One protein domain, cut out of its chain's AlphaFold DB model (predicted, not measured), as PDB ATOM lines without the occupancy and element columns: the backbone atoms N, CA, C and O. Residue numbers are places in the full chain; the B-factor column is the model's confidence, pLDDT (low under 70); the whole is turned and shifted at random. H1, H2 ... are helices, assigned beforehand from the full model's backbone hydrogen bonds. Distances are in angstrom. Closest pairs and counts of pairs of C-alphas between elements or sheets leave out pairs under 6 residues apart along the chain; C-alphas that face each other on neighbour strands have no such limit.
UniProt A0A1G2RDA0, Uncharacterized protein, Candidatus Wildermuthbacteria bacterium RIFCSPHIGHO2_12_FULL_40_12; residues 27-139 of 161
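This is residues 27 to 139 of the 161 residues of an uncharacterized protein of Candidatus Wildermuthbacteria bacterium RIFCSPHIGHO2_12_FULL_40_12 (UniProt A0A1G2RDA0). Loop residues 27 to 46 and the shorter H1 extend a long helical hairpin, H2 and H3, into a rod; H3's residues 129 to 137 stick out. The printed part has 113 residues, three named helices, H1, H2, H3, and no named strand. It is all helix and extended, with a radius of gyration of the C-alphas of 21.1 A, spanning 71 by 33 by 25 A.

H1, residues 47 to 60, only just touches H2, residues 78 to 101, with 3 pairs of C-alphas within 8 A, the closest Leu 60 and Val 78, 5.1 A. H2 and H3, residues 103 to 137, form a hairpin, closest C-alphas Ala 97 and Gly 106, 5.0 A, at a shallow tilt of 15 degrees, opposite ways. Every O i to N i+4 pair is within hydrogen-bond range in H1 and H3, 18 of 20 in H2.

H1, 20.7 A long, begins at C-alpha 47 (229.567, 207.252, 227.903). H2 spans 31.4 A. H3, 51.1 A, ends at C-alpha 137 (239.066, 202.448, 243.554).

The printed part has no cut. The H1 to H2 link is long. Residues 27 to 43, 63 to 76, 101 to 102 and 139 have pLDDT under 70.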
ATOM      1  N   VAL A  27     230.016 199.609 218.701       68.00
ATOM      2  CA  VAL A  27     229.315 200.634 219.479       68.00
ATOM      3  C   VAL A  27     227.866 200.701 218.995       68.00
ATOM      4  O   VAL A  27     227.652 200.724 217.784       68.00
ATOM      5  N   PRO A  28     226.870 200.777 219.894       67.06
ATOM      6  CA  PRO A  28     225.456 200.852 219.517       67.06
ATOM      7  C   PRO A  28     225.011 202.239 219.005       67.06
ATOM      8  O   PRO A  28     223.817 202.472 218.857       67.06
ATOM      9  N   CYS A  29     225.937 203.172 218.751       69.88
ATOM     10  CA  CYS A  29     225.644 204.541 218.318       69.88
ATOM     11  C   CYS A  29     226.417 204.905 217.042       69.88
ATOM     12  O   CYS A  29     227.407 204.260 216.697       69.88
ATOM     13  N   GLY A  30     225.980 205.964 216.355       65.50
ATOM     14  CA  GLY A  30     226.618 206.454 215.124       65.50
ATOM     15  C   GLY A  30     225.797 206.229 213.854       65.50
ATOM     16  O   GLY A  30     226.256 206.582 212.768       65.50
ATOM     17  N   ASN A  31     224.579 205.696 213.979       66.19
ATOM     18  CA  ASN A  31     223.604 205.738 212.899       66.19
ATOM     19  C   ASN A  31     222.980 207.145 212.837       66.19
ATOM     20  O   ASN A  31     222.488 207.655 213.841       66.19
ATOM     21  N   THR A  32     223.011 207.784 211.668       57.31
ATOM     22  CA  THR A  32     222.498 209.149 211.445       57.31
ATOM     23  C   THR A  32     221.002 209.181 211.106       57.31
ATOM     24  O   THR A  32     220.542 210.125 210.464       57.31
ATOM     25  N   GLY A  33     220.254 208.132 211.457       58.00
ATOM     26  CA  GLY A  33     218.801 208.093 211.297       58.00
ATOM     27  C   GLY A  33     218.085 209.082 212.225       58.00
ATOM     28  O   GLY A  33     218.693 209.705 213.092       58.00
ATOM     29  N   ASP A  34     216.778 209.239 212.043       52.97
ATOM     30  CA  ASP A  34     215.936 210.009 212.959       52.97
ATOM     31  C   ASP A  34     215.484 209.083 214.113       52.97
ATOM     32  O   ASP A  34     214.850 208.057 213.828       52.97
ATOM     33  N   PRO A  35     215.758 209.414 215.393       60.06
ATOM     34  CA  PRO A  35     215.410 208.586 216.558       60.06
ATOM     35  C   PRO A  35     213.905 208.316 216.708       60.06
ATOM     36  O   PRO A  35     213.507 207.434 217.465       60.06
ATOM     37  N   THR A  36     213.048 209.055 215.997       56.38
ATOM     38  CA  THR A  36     211.592 208.846 216.000       56.38
ATOM     39  C   THR A  36     211.120 207.787 215.000       56.38
ATOM     40  O   THR A  36     210.001 207.287 215.122       56.38
ATOM     41  N   THR A  37     211.959 207.423 214.024       58.72
ATOM     42  CA  THR A  37     211.625 206.458 212.958       58.72
ATOM     43  C   THR A  37     212.528 205.229 212.948       58.72
ATOM     44  O   THR A  37     212.117 204.187 212.438       58.72
ATOM     45  N   ASP A  38     213.713 205.315 213.557       57.09
ATOM     46  CA  ASP A  38     214.665 204.216 213.671       57.09
ATOM     47  C   ASP A  38     215.181 204.101 215.122       57.09
ATOM     48  O   ASP A  38     215.915 204.977 215.584       57.09
ATOM     49  N   PRO A  39     214.852 203.021 215.860       58.69
ATOM     50  CA  PRO A  39     215.347 202.814 217.223       58.69
ATOM     51  C   PRO A  39     216.870 202.600 217.297       58.69
ATOM     52  O   PRO A  39     217.418 202.526 218.394       58.69
ATOM     53  N   THR A  40     217.567 202.490 216.160       59.78
ATOM     54  CA  THR A  40     219.034 202.383 216.092       59.78
ATOM     55  C   THR A  40     219.740 203.731 215.913       59.78
ATOM     56  O   THR A  40     220.968 203.804 215.998       59.78
ATOM     57  N   ALA A  41     218.990 204.817 215.703       60.16
ATOM     58  CA  ALA A  41     219.513 206.171 215.580       60.16
ATOM     59  C   ALA A  41     219.787 206.800 216.953       60.16
ATOM     60  O   ALA A  41     219.061 207.668 217.432       60.16
ATOM     61  N   VAL A  42     220.846 206.330 217.610       65.31
ATOM     62  CA  VAL A  42     221.262 206.824 218.926       65.31
ATOM     63  C   VAL A  42     222.382 207.863 218.768       65.31
ATOM     64  O   VAL A  42     223.429 207.538 218.188       65.31
ATOM     65  N   PRO A  43     222.234 209.094 219.306       68.56
ATOM     66  CA  PRO A  43     223.330 210.053 219.355       68.56
ATOM     67  C   PRO A  43     224.441 209.549 220.289       68.56
ATOM     68  O   PRO A  43     224.195 209.152 221.428       68.56
ATOM     69  N   CYS A  44     225.692 209.575 219.821       71.19
ATOM     70  CA  CYS A  44     226.825 209.141 220.634       71.19
ATOM     71  C   CYS A  44     227.120 210.143 221.759       71.19
ATOM     72  O   CYS A  44     227.508 211.284 221.513       71.19
ATOM     73  N   GLN A  45     227.006 209.682 223.001       71.62
ATOM     74  CA  GLN A  45     227.484 210.381 224.197       71.62
ATOM     75  C   GLN A  45     228.881 209.876 224.600       71.62
ATOM     76  O   GLN A  45     229.261 208.757 224.255       71.62
ATOM     77  N   LEU A  46     229.632 210.657 225.390       74.06
ATOM     78  CA  LEU A  46     230.960 210.256 225.899       74.06
ATOM     79  C   LEU A  46     230.928 208.906 226.645       74.06
ATOM     80  O   LEU A  46     231.904 208.165 226.600       74.06
ATOM     81  N   CYS A  47     229.790 208.550 227.254       73.12
ATOM     82  CA  CYS A  47     229.567 207.252 227.903       73.12
ATOM     83  C   CYS A  47     229.776 206.062 226.940       73.12
ATOM     84  O   CYS A  47     230.358 205.049 227.312       73.12
ATOM     85  N   HIS A  48     229.400 206.200 225.663       73.38
ATOM     86  CA  HIS A  48     229.533 205.122 224.673       73.38
ATOM     87  C   HIS A  48     230.993 204.825 224.285       73.38
ATOM     88  O   HIS A  48     231.279 203.746 223.767       73.38
ATOM     89  N   VAL A  49     231.941 205.728 224.578       78.38
ATOM     90  CA  VAL A  49     233.385 205.462 224.420       78.38
ATOM     91  C   VAL A  49     233.861 204.421 225.438       78.38
ATOM     92  O   VAL A  49     234.726 203.603 225.131       78.38
ATOM     93  N   PHE A  50     233.269 204.409 226.631       75.25
ATOM     94  CA  PHE A  50     233.570 203.416 227.658       75.25
ATOM     95  C   PHE A  50     232.996 202.040 227.289       75.25
ATOM     96  O   PHE A  50     233.687 201.041 227.458       75.25
ATOM     97  N   VAL A  51     231.812 201.992 226.669       75.44
ATOM     98  CA  VAL A  51     231.235 200.757 226.096       75.44
ATOM     99  C   VAL A  51     232.103 200.202 224.962       75.44
ATOM    100  O   VAL A  51     232.331 198.999 224.880       75.44
ATOM    101  N   LEU A  52     232.650 201.066 224.098       77.06
ATOM    102  CA  LEU A  52     233.612 200.639 223.076       77.06
ATOM    103  C   LEU A  52     234.843 199.979 223.710       77.06
ATOM    104  O   LEU A  52     235.302 198.941 223.240       77.06
ATOM    105  N   PHE A  53     235.399 200.605 224.750       78.38
ATOM    106  CA  PHE A  53     236.567 200.076 225.446       78.38
ATOM    107  C   PHE A  53     236.274 198.710 226.072       78.38
ATOM    108  O   PHE A  53     237.086 197.796 225.924       78.38
ATOM    109  N   ASP A  54     235.102 198.556 226.686       76.56
ATOM    110  CA  ASP A  54     234.632 197.278 227.211       76.56
ATOM    111  C   ASP A  54     234.582 196.203 226.129       76.56
ATOM    112  O   ASP A  54     235.271 195.191 226.224       76.56
ATOM    113  N   ASN A  55     233.882 196.481 225.026       77.12
ATOM    114  CA  ASN A  55     233.760 195.566 223.896       77.12
ATOM    115  C   ASN A  55     235.126 195.161 223.316       77.12
ATOM    116  O   ASN A  55     235.309 194.015 222.907       77.12
ATOM    117  N   ILE A  56     236.115 196.064 223.301       80.56
ATOM    118  CA  ILE A  56     237.486 195.760 222.861       80.56
ATOM    119  C   ILE A  56     238.184 194.826 223.853       80.56
ATOM    120  O   ILE A  56     238.746 193.809 223.448       80.56
ATOM    121  N   VAL A  57     238.181 195.144 225.148       78.88
ATOM    122  CA  VAL A  57     238.851 194.305 226.156       78.88
ATOM    123  C   VAL A  57     238.211 192.924 226.208       78.88
ATOM    124  O   VAL A  57     238.903 191.908 226.220       78.88
ATOM    125  N   THR A  58     236.895 192.894 226.136       75.56
ATOM    126  CA  THR A  58     236.076 191.701 226.065       75.56
ATOM    127  C   THR A  58     236.316 190.893 224.785       75.56
ATOM    128  O   THR A  58     236.349 189.665 224.810       75.56
ATOM    129  N   PHE A  59     236.582 191.539 223.651       75.62
ATOM    130  CA  PHE A  59     236.972 190.836 222.432       75.62
ATOM    131  C   PHE A  59     238.382 190.222 222.525       75.62
ATOM    132  O   PHE A  59     238.595 189.100 222.061       75.62
ATOM    133  N   LEU A  60     239.353 190.935 223.112       79.62
ATOM    134  CA  LEU A  60     240.761 190.515 223.114       79.62
ATOM    135  C   LEU A  60     241.151 189.614 224.303       79.62
ATOM    136  O   LEU A  60     241.841 188.609 224.099       79.62
ATOM    137  N   LEU A  61     240.788 189.992 225.531       76.62
ATOM    138  CA  LEU A  61     241.335 189.429 226.776       76.62
ATOM    139  C   LEU A  61     240.405 188.433 227.471       76.62
ATOM    140  O   LEU A  61     240.907 187.526 228.139       76.62
ATOM    141  N   ILE A  62     239.087 188.600 227.347       71.31
ATOM    142  CA  ILE A  62     238.110 187.875 228.161       71.31
ATOM    143  C   ILE A  62     237.271 186.928 227.286       71.31
ATOM    144  O   ILE A  62     236.739 187.345 226.265       71.31
ATOM    145  N   PRO A  63     237.136 185.633 227.617       65.31
ATOM    146  CA  PRO A  63     236.200 184.762 226.915       65.31
ATOM    147  C   PRO A  63     234.766 185.110 227.325       65.31
ATOM    148  O   PRO A  63     234.389 184.930 228.481       65.31
ATOM    149  N   GLN A  64     233.953 185.578 226.382       58.12
ATOM    150  CA  GLN A  64     232.520 185.736 226.625       58.12
ATOM    151  C   GLN A  64     231.839 184.377 226.514       58.12
ATOM    152  O   GLN A  64     232.006 183.659 225.527       58.12
ATOM    153  N   SER A  65     231.089 184.018 227.553       49.06
ATOM    154  CA  SER A  65     230.389 182.730 227.667       49.06
ATOM    155  C   SER A  65     229.043 182.719 226.939       49.06
ATOM    156  O   SER A  65     228.292 181.739 227.014       49.06
ATOM    157  N   ASP A  66     228.729 183.800 226.232       52.09
ATOM    158  CA  ASP A  66     227.500 183.962 225.484       52.09
ATOM    159  C   ASP A  66     227.488 182.966 224.327       52.09
ATOM    160  O   ASP A  66     228.020 183.208 223.246       52.09
ATOM    161  N   LYS A  67     226.817 181.830 224.534       43.78
ATOM    162  CA  LYS A  67     226.605 180.778 223.522       43.78
ATOM    163  C   LYS A  67     225.915 181.276 222.239       43.78
ATOM    164  O   LYS A  67     225.811 180.520 221.278       43.78
ATOM    165  N   ASN A  68     225.451 182.530 222.238       45.66
ATOM    166  CA  ASN A  68     224.791 183.218 221.134       45.66
ATOM    167  C   ASN A  68     225.610 184.396 220.570       45.66
ATOM    168  O   ASN A  68     225.255 184.913 219.511       45.66
ATOM    169  N   ALA A  69     226.701 184.820 221.224       49.25
ATOM    170  CA  ALA A  69     227.584 185.846 220.686       49.25
ATOM    171  C   ALA A  69     228.445 185.204 219.610       49.25
ATOM    172  O   ALA A  69     229.435 184.511 219.845       49.25
ATOM    173  N   ALA A  70     228.037 185.424 218.373       43.41
ATOM    174  CA  ALA A  70     228.750 184.966 217.217       43.41
ATOM    175  C   ALA A  70     230.030 185.830 217.000       43.41
ATOM    176  O   ALA A  70     230.284 186.325 215.915       43.41
ATOM    177  N   GLY A  71     230.906 185.956 217.998       53.09
ATOM    178  CA  GLY A  71     232.225 186.577 217.856       53.09
ATOM    179  C   GLY A  71     233.266 185.635 217.236       53.09
ATOM    180  O   GLY A  71     233.029 184.435 217.082       53.09
ATOM    181  N   PHE A  72     234.436 186.171 216.872       51.44
ATOM    182  CA  PHE A  72     235.656 185.387 216.592       51.44
ATOM    183  C   PHE A  72     236.238 184.754 217.876       51.44
ATOM    184  O   PHE A  72     237.035 183.822 217.819       51.44
ATOM    185  N   ASN A  73     235.786 185.219 219.042       55.75
ATOM    186  CA  ASN A  73     236.080 184.655 220.351       55.75
ATOM    187  C   ASN A  73     235.234 183.378 220.544       55.75
ATOM    188  O   ASN A  73     234.100 183.432 221.008       55.75
ATOM    189  N   TRP A  74     235.747 182.222 220.103       57.59
ATOM    190  CA  TRP A  74     235.114 180.890 220.225       57.59
ATOM    191  C   TRP A  74     235.110 180.371 221.684       57.59
ATOM    192  O   TRP A  74     235.413 179.207 221.944       57.59
ATOM    193  N   GLY A  75     234.837 181.243 222.656       64.88
ATOM    194  CA  GLY A  75     235.003 180.958 224.083       64.88
ATOM    195  C   GLY A  75     236.465 180.925 224.545       64.88
ATOM    196  O   GLY A  75     236.742 180.460 225.649       64.88
ATOM    197  N   PHE A  76     237.403 181.413 223.724       67.50
ATOM    198  CA  PHE A  76     238.821 181.534 224.063       67.50
ATOM    199  C   PHE A  76     239.319 182.945 223.751       67.50
ATOM    200  O   PHE A  76     239.179 183.393 222.609       67.50
ATOM    201  N   PRO A  77     239.972 183.624 224.710       77.94
ATOM    202  CA  PRO A  77     240.459 184.975 224.490       77.94
ATOM    203  C   PRO A  77     241.521 184.986 223.389       77.94
ATOM    204  O   PRO A  77     242.466 184.188 223.390       77.94
ATOM    205  N   VAL A  78     241.362 185.907 222.437       82.19
ATOM    206  CA  VAL A  78     242.171 185.986 221.211       82.19
ATOM    207  C   VAL A  78     243.662 186.102 221.532       82.19
ATOM    208  O   VAL A  78     244.492 185.475 220.872       82.19
ATOM    209  N   VAL A  79     244.006 186.836 222.594       85.56
ATOM    210  CA  VAL A  79     245.390 186.979 223.066       85.56
ATOM    211  C   VAL A  79     246.019 185.621 223.401       85.56
ATOM    212  O   VAL A  79     247.163 185.379 223.017       85.56
ATOM    213  N   LEU A  80     245.288 184.705 224.049       85.62
ATOM    214  CA  LEU A  80     245.812 183.372 224.375       85.62
ATOM    215  C   LEU A  80     245.968 182.496 223.137       85.62
ATOM    216  O   LEU A  80     246.946 181.758 223.043       85.62
ATOM    217  N   VAL A  81     245.053 182.597 222.171       86.19
ATOM    218  CA  VAL A  81     245.156 181.856 220.906       86.19
ATOM    219  C   VAL A  81     246.417 182.274 220.145       86.19
ATOM    220  O   VAL A  81     247.191 181.420 219.705       86.19
ATOM    221  N   ILE A  82     246.669 183.582 220.043       87.12
ATOM    222  CA  ILE A  82     247.868 184.119 219.388       87.12
ATOM    223  C   ILE A  82     249.127 183.729 220.170       87.12
ATOM    224  O   ILE A  82     250.088 183.239 219.576       87.12
ATOM    225  N   ALA A  83     249.122 183.886 221.497       87.94
ATOM    226  CA  ALA A  83     250.254 183.516 222.342       87.94
ATOM    227  C   ALA A  83     250.594 182.025 222.215       87.94
ATOM    228  O   ALA A  83     251.766 181.667 222.091       87.94
ATOM    229  N   PHE A  84     249.582 181.155 222.173       89.25
ATOM    230  CA  PHE A  84     249.761 179.723 221.973       89.25
ATOM    231  C   PHE A  84     250.338 179.409 220.591       89.25
ATOM    232  O   PHE A  84     251.312 178.666 220.490       89.25
ATOM    233  N   ALA A  85     249.813 180.023 219.527       90.25
ATOM    234  CA  ALA A  85     250.348 179.850 218.178       90.25
ATOM    235  C   ALA A  85     251.824 180.279 218.087       90.25
ATOM    236  O   ALA A  85     252.658 179.558 217.530       90.25
ATOM    237  N   MET A  86     252.177 181.414 218.698       89.38
ATOM    238  CA  MET A  86     253.562 181.886 218.777       89.38
ATOM    239  C   MET A  86     254.445 180.971 219.630       89.38
ATOM    240  O   MET A  86     255.610 180.759 219.298       89.38
ATOM    241  N   MET A  87     253.905 180.391 220.702       91.88
ATOM    242  CA  MET A  87     254.618 179.437 221.549       91.88
ATOM    243  C   MET A  87     254.909 178.129 220.807       91.88
ATOM    244  O   MET A  87     256.028 177.623 220.875       91.88
ATOM    245  N   VAL A  88     253.947 177.615 220.035       93.19
ATOM    246  CA  VAL A  88     254.144 176.451 219.156       93.19
ATOM    247  C   VAL A  88     255.221 176.748 218.111       93.19
ATOM    248  O   VAL A  88     256.120 175.931 217.905       93.19
ATOM    249  N   TRP A  89     255.192 177.936 217.500       89.62
ATOM    250  CA  TRP A  89     256.223 178.366 216.553       89.62
ATOM    251  C   TRP A  89     257.616 178.455 217.195       89.62
ATOM    252  O   TRP A  89     258.598 177.970 216.630       89.62
ATOM    253  N   ALA A  90     257.707 179.007 218.408       89.06
ATOM    254  CA  ALA A  90     258.947 179.052 219.174       89.06
ATOM    255  C   ALA A  90     259.471 177.642 219.507       89.06
ATOM    256  O   ALA A  90     260.673 177.390 219.408       89.06
ATOM    257  N   GLY A  91     258.576 176.704 219.840       88.31
ATOM    258  CA  GLY A  91     258.909 175.298 220.081       88.31
ATOM    259  C   GLY A  91     259.446 174.587 218.835       88.31
ATOM    260  O   GLY A  91     260.471 173.908 218.901       88.31
ATOM    261  N   LEU A  92     258.820 174.805 217.674       89.94
ATOM    262  CA  LEU A  92     259.315 174.315 216.382       89.94
ATOM    263  C   LEU A  92     260.707 174.876 216.066       89.94
ATOM    264  O   LEU A  92     261.606 174.122 215.696       89.94
ATOM    265  N   MET A  93     260.914 176.179 216.271       86.44
ATOM    266  CA  MET A  93     262.217 176.821 216.073       86.44
ATOM    267  C   MET A  93     263.295 176.208 216.977       86.44
ATOM    268  O   MET A  93     264.417 175.972 216.528       86.44
ATOM    269  N   PHE A  94     262.951 175.911 218.232       88.12
ATOM    270  CA  PHE A  94     263.851 175.253 219.175       88.12
ATOM    271  C   PHE A  94     264.247 173.846 218.699       88.12
ATOM    272  O   PHE A  94     265.429 173.500 218.700       88.12
ATOM    273  N   MET A  95     263.278 173.057 218.223       87.38
ATOM    274  CA  MET A  95     263.514 171.713 217.691       87.38
ATOM    275  C   MET A  95     264.414 171.739 216.445       87.38
ATOM    276  O   MET A  95     265.398 171.001 216.380       87.38
ATOM    277  N   PHE A  96     264.144 172.627 215.484       87.12
ATOM    278  CA  PHE A  96     264.972 172.762 214.279       87.12
ATOM    279  C   PHE A  96     266.388 173.264 214.578       87.12
ATOM    280  O   PHE A  96     267.345 172.842 213.925       87.12
ATOM    281  N   ALA A  97     266.547 174.126 215.585       84.88
ATOM    282  CA  ALA A  97     267.864 174.561 216.033       84.88
ATOM    283  C   ALA A  97     268.691 173.390 216.596       84.88
ATOM    284  O   ALA A  97     269.887 173.311 216.312       84.88
ATOM    285  N   TYR A  98     268.054 172.465 217.327       80.56
ATOM    286  CA  TYR A  98     268.699 171.274 217.891       80.56
ATOM    287  C   TYR A  98     269.062 170.225 216.827       80.56
ATOM    288  O   TYR A  98     270.108 169.592 216.915       80.56
ATOM    289  N   MET A  99     268.248 170.084 215.775       82.88
ATOM    290  CA  MET A  99     268.497 169.160 214.655       82.88
ATOM    291  C   MET A  99     269.586 169.634 213.670       82.88
ATOM    292  O   MET A  99     269.764 169.035 212.613       82.88
ATOM    293  N   GLY A 100     270.323 170.700 213.998       71.75
ATOM    294  CA  GLY A 100     271.452 171.193 213.199       71.75
ATOM    295  C   GLY A 100     271.129 172.352 212.250       71.75
ATOM    296  O   GLY A 100     272.030 172.842 211.580       71.75
ATOM    297  N   GLY A 101     269.887 172.851 212.221       68.44
ATOM    298  CA  GLY A 101     269.466 173.937 211.323       68.44
ATOM    299  C   GLY A 101     269.862 175.357 211.758       68.44
ATOM    300  O   GLY A 101     269.702 176.293 210.980       68.44
ATOM    301  N   GLY A 102     270.363 175.558 212.985       68.12
ATOM    302  CA  GLY A 102     270.657 176.909 213.502       68.12
ATOM    303  C   GLY A 102     271.666 177.014 214.651       68.12
ATOM    304  O   GLY A 102     272.028 178.130 215.037       68.12
ATOM    305  N   GLY A 103     272.130 175.887 215.201       81.31
ATOM    306  CA  GLY A 103     273.146 175.854 216.257       81.31
ATOM    307  C   GLY A 103     272.775 176.663 217.517       81.31
ATOM    308  O   GLY A 103     271.594 176.916 217.777       81.31
ATOM    309  N   PRO A 104     273.771 177.122 218.303       82.62
ATOM    310  CA  PRO A 104     273.545 177.875 219.544       82.62
ATOM    311  C   PRO A 104     272.745 179.175 219.348       82.62
ATOM    312  O   PRO A 104     271.988 179.588 220.225       82.62
ATOM    313  N   SER A 105     272.879 179.807 218.177       83.62
ATOM    314  CA  SER A 105     272.166 181.043 217.832       83.62
ATOM    315  C   SER A 105     270.657 180.813 217.697       83.62
ATOM    316  O   SER A 105     269.865 181.595 218.224       83.62
ATOM    317  N   GLY A 106     270.243 179.709 217.065       81.94
ATOM    318  CA  GLY A 106     268.829 179.335 216.954       81.94
ATOM    319  C   GLY A 106     268.178 179.053 218.312       81.94
ATOM    320  O   GLY A 106     267.055 179.486 218.557       81.94
ATOM    321  N   ILE A 107     268.916 178.417 219.228       85.44
ATOM    322  CA  ILE A 107     268.451 178.130 220.595       85.44
ATOM    323  C   ILE A 107     268.248 179.428 221.386       85.44
ATOM    324  O   ILE A 107     267.218 179.602 222.039       85.44
ATOM    325  N   ASN A 108     269.202 180.359 221.311       88.44
ATOM    326  CA  ASN A 108     269.092 181.644 222.003       88.44
ATOM    327  C   ASN A 108     267.930 182.488 221.463       88.44
ATOM    328  O   ASN A 108     267.204 183.093 222.251       88.44
ATOM    329  N   LYS A 109     267.695 182.475 220.145       86.75
ATOM    330  CA  LYS A 109     266.538 183.147 219.529       86.75
ATOM    331  C   LYS A 109     265.206 182.551 219.985       86.75
ATOM    332  O   LYS A 109     264.307 183.303 220.345       86.75
ATOM    333  N   ALA A 110     265.086 181.224 220.024       86.88
ATOM    334  CA  ALA A 110     263.868 180.562 220.490       86.88
ATOM    335  C   ALA A 110     263.575 180.868 221.973       86.88
ATOM    336  O   ALA A 110     262.435 181.156 222.331       86.88
ATOM    337  N   LYS A 111     264.606 180.887 222.832       88.44
ATOM    338  CA  LYS A 111     264.468 181.298 224.239       88.44
ATOM    339  C   LYS A 111     264.037 182.757 224.371       88.44
ATOM    340  O   LYS A 111     263.116 183.035 225.133       88.44
ATOM    341  N   ALA A 112     264.655 183.659 223.609       91.31
ATOM    342  CA  ALA A 112     264.270 185.067 223.587       91.31
ATOM    343  C   ALA A 112     262.792 185.232 223.193       91.31
ATOM    344  O   ALA A 112     262.055 185.953 223.865       91.31
ATOM    345  N   LEU A 113     262.339 184.490 222.177       90.69
ATOM    346  CA  LEU A 113     260.948 184.506 221.726       90.69
ATOM    347  C   LEU A 113     259.975 183.992 222.803       90.69
ATOM    348  O   LEU A 113     258.938 184.604 223.042       90.69
ATOM    349  N   LEU A 114     260.317 182.910 223.510       91.62
ATOM    350  CA  LEU A 114     259.504 182.419 224.631       91.62
ATOM    351  C   LEU A 114     259.420 183.446 225.767       91.62
ATOM    352  O   LEU A 114     258.336 183.700 226.287       91.62
ATOM    353  N   THR A 115     260.539 184.084 226.118       91.75
ATOM    354  CA  THR A 115     260.538 185.129 227.151       91.75
ATOM    355  C   THR A 115     259.735 186.355 226.731       91.75
ATOM    356  O   THR A 115     259.002 186.899 227.552       91.75
ATOM    357  N   SER A 116     259.786 186.760 225.455       92.56
ATOM    358  CA  SER A 116     258.994 187.892 224.968       92.56
ATOM    359  C   SER A 116     257.496 187.600 224.987       92.56
ATOM    360  O   SER A 116     256.718 188.490 225.311       92.56
ATOM    361  N   ILE A 117     257.087 186.357 224.694       92.75
ATOM    362  CA  ILE A 117     255.679 185.941 224.794       92.75
ATOM    363  C   ILE A 117     255.202 186.050 226.247       92.75
ATOM    364  O   ILE A 117     254.154 186.638 226.499       92.75
ATOM    365  N   LEU A 118     255.982 185.541 227.208       93.44
ATOM    366  CA  LEU A 118     255.635 185.607 228.632       93.44
ATOM    367  C   LEU A 118     255.553 187.047 229.149       93.44
ATOM    368  O   LEU A 118     254.612 187.390 229.859       93.44
ATOM    369  N   ILE A 119     256.509 187.899 228.768       94.31
ATOM    370  CA  ILE A 119     256.508 189.319 229.142       94.31
ATOM    371  C   ILE A 119     255.307 190.035 228.517       94.31
ATOM    372  O   ILE A 119     254.626 190.790 229.205       94.31
ATOM    373  N   GLY A 120     255.003 189.773 227.243       91.00
ATOM    374  CA  GLY A 120     253.829 190.334 226.576       91.00
ATOM    375  C   GLY A 120     252.530 189.939 227.275       91.00
ATOM    376  O   GLY A 120     251.685 190.793 227.532       91.00
ATOM    377  N   LEU A 121     252.406 188.669 227.669       91.81
ATOM    378  CA  LEU A 121     251.251 188.175 228.413       91.81
ATOM    379  C   LEU A 121     251.117 188.874 229.773       91.81
ATOM    380  O   LEU A 121     250.031 189.319 230.139       91.81
ATOM    381  N   LEU A 122     252.232 189.032 230.488       93.81
ATOM    382  CA  LEU A 122     252.271 189.730 231.769       93.81
ATOM    383  C   LEU A 122     251.848 191.197 231.638       93.81
ATOM    384  O   LEU A 122     251.128 191.692 232.495       93.81
ATOM    385  N   ILE A 123     252.262 191.890 230.574       92.75
ATOM    386  CA  ILE A 123     251.886 193.291 230.341       92.75
ATOM    387  C   ILE A 123     250.394 193.413 230.031       92.75
ATOM    388  O   ILE A 123     249.733 194.285 230.587       92.75
ATOM    389  N   VAL A 124     249.848 192.543 229.177       89.50
ATOM    390  CA  VAL A 124     248.428 192.593 228.791       89.50
ATOM    391  C   VAL A 124     247.522 192.327 229.995       89.50
ATOM    392  O   VAL A 124     246.655 193.143 230.306       89.50
ATOM    393  N   TYR A 125     247.754 191.228 230.716       86.56
ATOM    394  CA  TYR A 125     246.942 190.887 231.888       86.56
ATOM    395  C   TYR A 125     247.254 191.772 233.098       86.56
ATOM    396  O   TYR A 125     246.350 192.126 233.850       86.56
ATOM    397  N   GLY A 126     248.508 192.190 233.274       88.38
ATOM    398  CA  GLY A 126     248.895 193.137 234.318       88.38
ATOM    399  C   GLY A 126     248.256 194.509 234.111       88.38
ATOM    400  O   GLY A 126     247.725 195.084 235.056       88.38
ATOM    401  N   GLY A 127     248.230 195.007 232.872       88.19
ATOM    402  CA  GLY A 127     247.544 196.248 232.514       88.19
ATOM    403  C   GLY A 127     246.042 196.172 232.782       88.19
ATOM    404  O   GLY A 127     245.484 197.092 233.374       88.19
ATOM    405  N   TRP A 128     245.407 195.049 232.435       83.38
ATOM    406  CA  TRP A 128     243.997 194.808 232.745       83.38
ATOM    407  C   TRP A 128     243.710 194.860 234.253       83.38
ATOM    408  O   TRP A 128     242.796 195.565 234.674       83.38
ATOM    409  N   ILE A 129     244.538 194.209 235.080       84.25
ATOM    410  CA  ILE A 129     244.409 194.250 236.547       84.25
ATOM    411  C   ILE A 129     244.562 195.678 237.080       84.25
ATOM    412  O   ILE A 129     243.789 196.096 237.943       84.25
ATOM    413  N   VAL A 130     245.543 196.437 236.584       86.31
ATOM    414  CA  VAL A 130     245.770 197.826 237.013       86.31
ATOM    415  C   VAL A 130     244.563 198.699 236.675       86.31
ATOM    416  O   VAL A 130     244.062 199.397 237.554       86.31
ATOM    417  N   VAL A 131     244.058 198.623 235.440       83.75
ATOM    418  CA  VAL A 131     242.866 199.372 235.014       83.75
ATOM    419  C   VAL A 131     241.657 198.986 235.865       83.75
ATOM    420  O   VAL A 131     240.996 199.865 236.409       83.75
ATOM    421  N   ASN A 132     241.420 197.689 236.073       78.62
ATOM    422  CA  ASN A 132     240.334 197.197 236.920       78.62
ATOM    423  C   ASN A 132     240.435 197.730 238.360       78.62
ATOM    424  O   ASN A 132     239.450 198.189 238.929       78.62
ATOM    425  N   THR A 133     241.640 197.729 238.932       82.25
ATOM    426  CA  THR A 133     241.882 198.215 240.299       82.25
ATOM    427  C   THR A 133     241.602 199.710 240.417       82.25
ATOM    428  O   THR A 133     240.997 200.142 241.393       82.25
ATOM    429  N   ILE A 134     242.004 200.502 239.418       83.44
ATOM    430  CA  ILE A 134     241.729 201.943 239.372       83.44
ATOM    431  C   ILE A 134     240.219 202.191 239.298       83.44
ATOM    432  O   ILE A 134     239.694 202.989 240.066       83.44
ATOM    433  N   LEU A 135     239.510 201.489 238.417       77.50
ATOM    434  CA  LEU A 135     238.070 201.674 238.230       77.50
ATOM    435  C   LEU A 135     237.261 201.308 239.484       77.50
ATOM    436  O   LEU A 135     236.327 202.029 239.832       77.50
ATOM    437  N   VAL A 136     237.654 200.241 240.190       76.06
ATOM    438  CA  VAL A 136     237.075 199.875 241.495       76.06
ATOM    439  C   VAL A 136     237.419 200.917 242.563       76.06
ATOM    440  O   VAL A 136     236.570 201.271 243.374       76.06
ATOM    441  N   ALA A 137     238.645 201.449 242.571       79.62
ATOM    442  CA  ALA A 137     239.066 202.448 243.554       79.62
ATOM    443  C   ALA A 137     238.306 203.780 243.429       79.62
ATOM    444  O   ALA A 137     238.120 204.469 244.430       79.62
ATOM    445  N   PHE A 138     237.864 204.135 242.219       79.56
ATOM    446  CA  PHE A 138     237.047 205.323 241.957       79.56
ATOM    447  C   PHE A 138     235.531 205.071 242.058       79.56
ATOM    448  O   PHE A 138     234.763 205.975 241.740       79.56
ATOM    449  N   ASP A 139     235.104 203.879 242.493       69.44
ATOM    450  CA  ASP A 139     233.691 203.477 242.628       69.44
ATOM    451  C   ASP A 139     232.879 203.622 241.323       69.44
ATOM    452  O   ASP A 139     231.665 203.808 241.322       69.44
TER     453      ASP A 139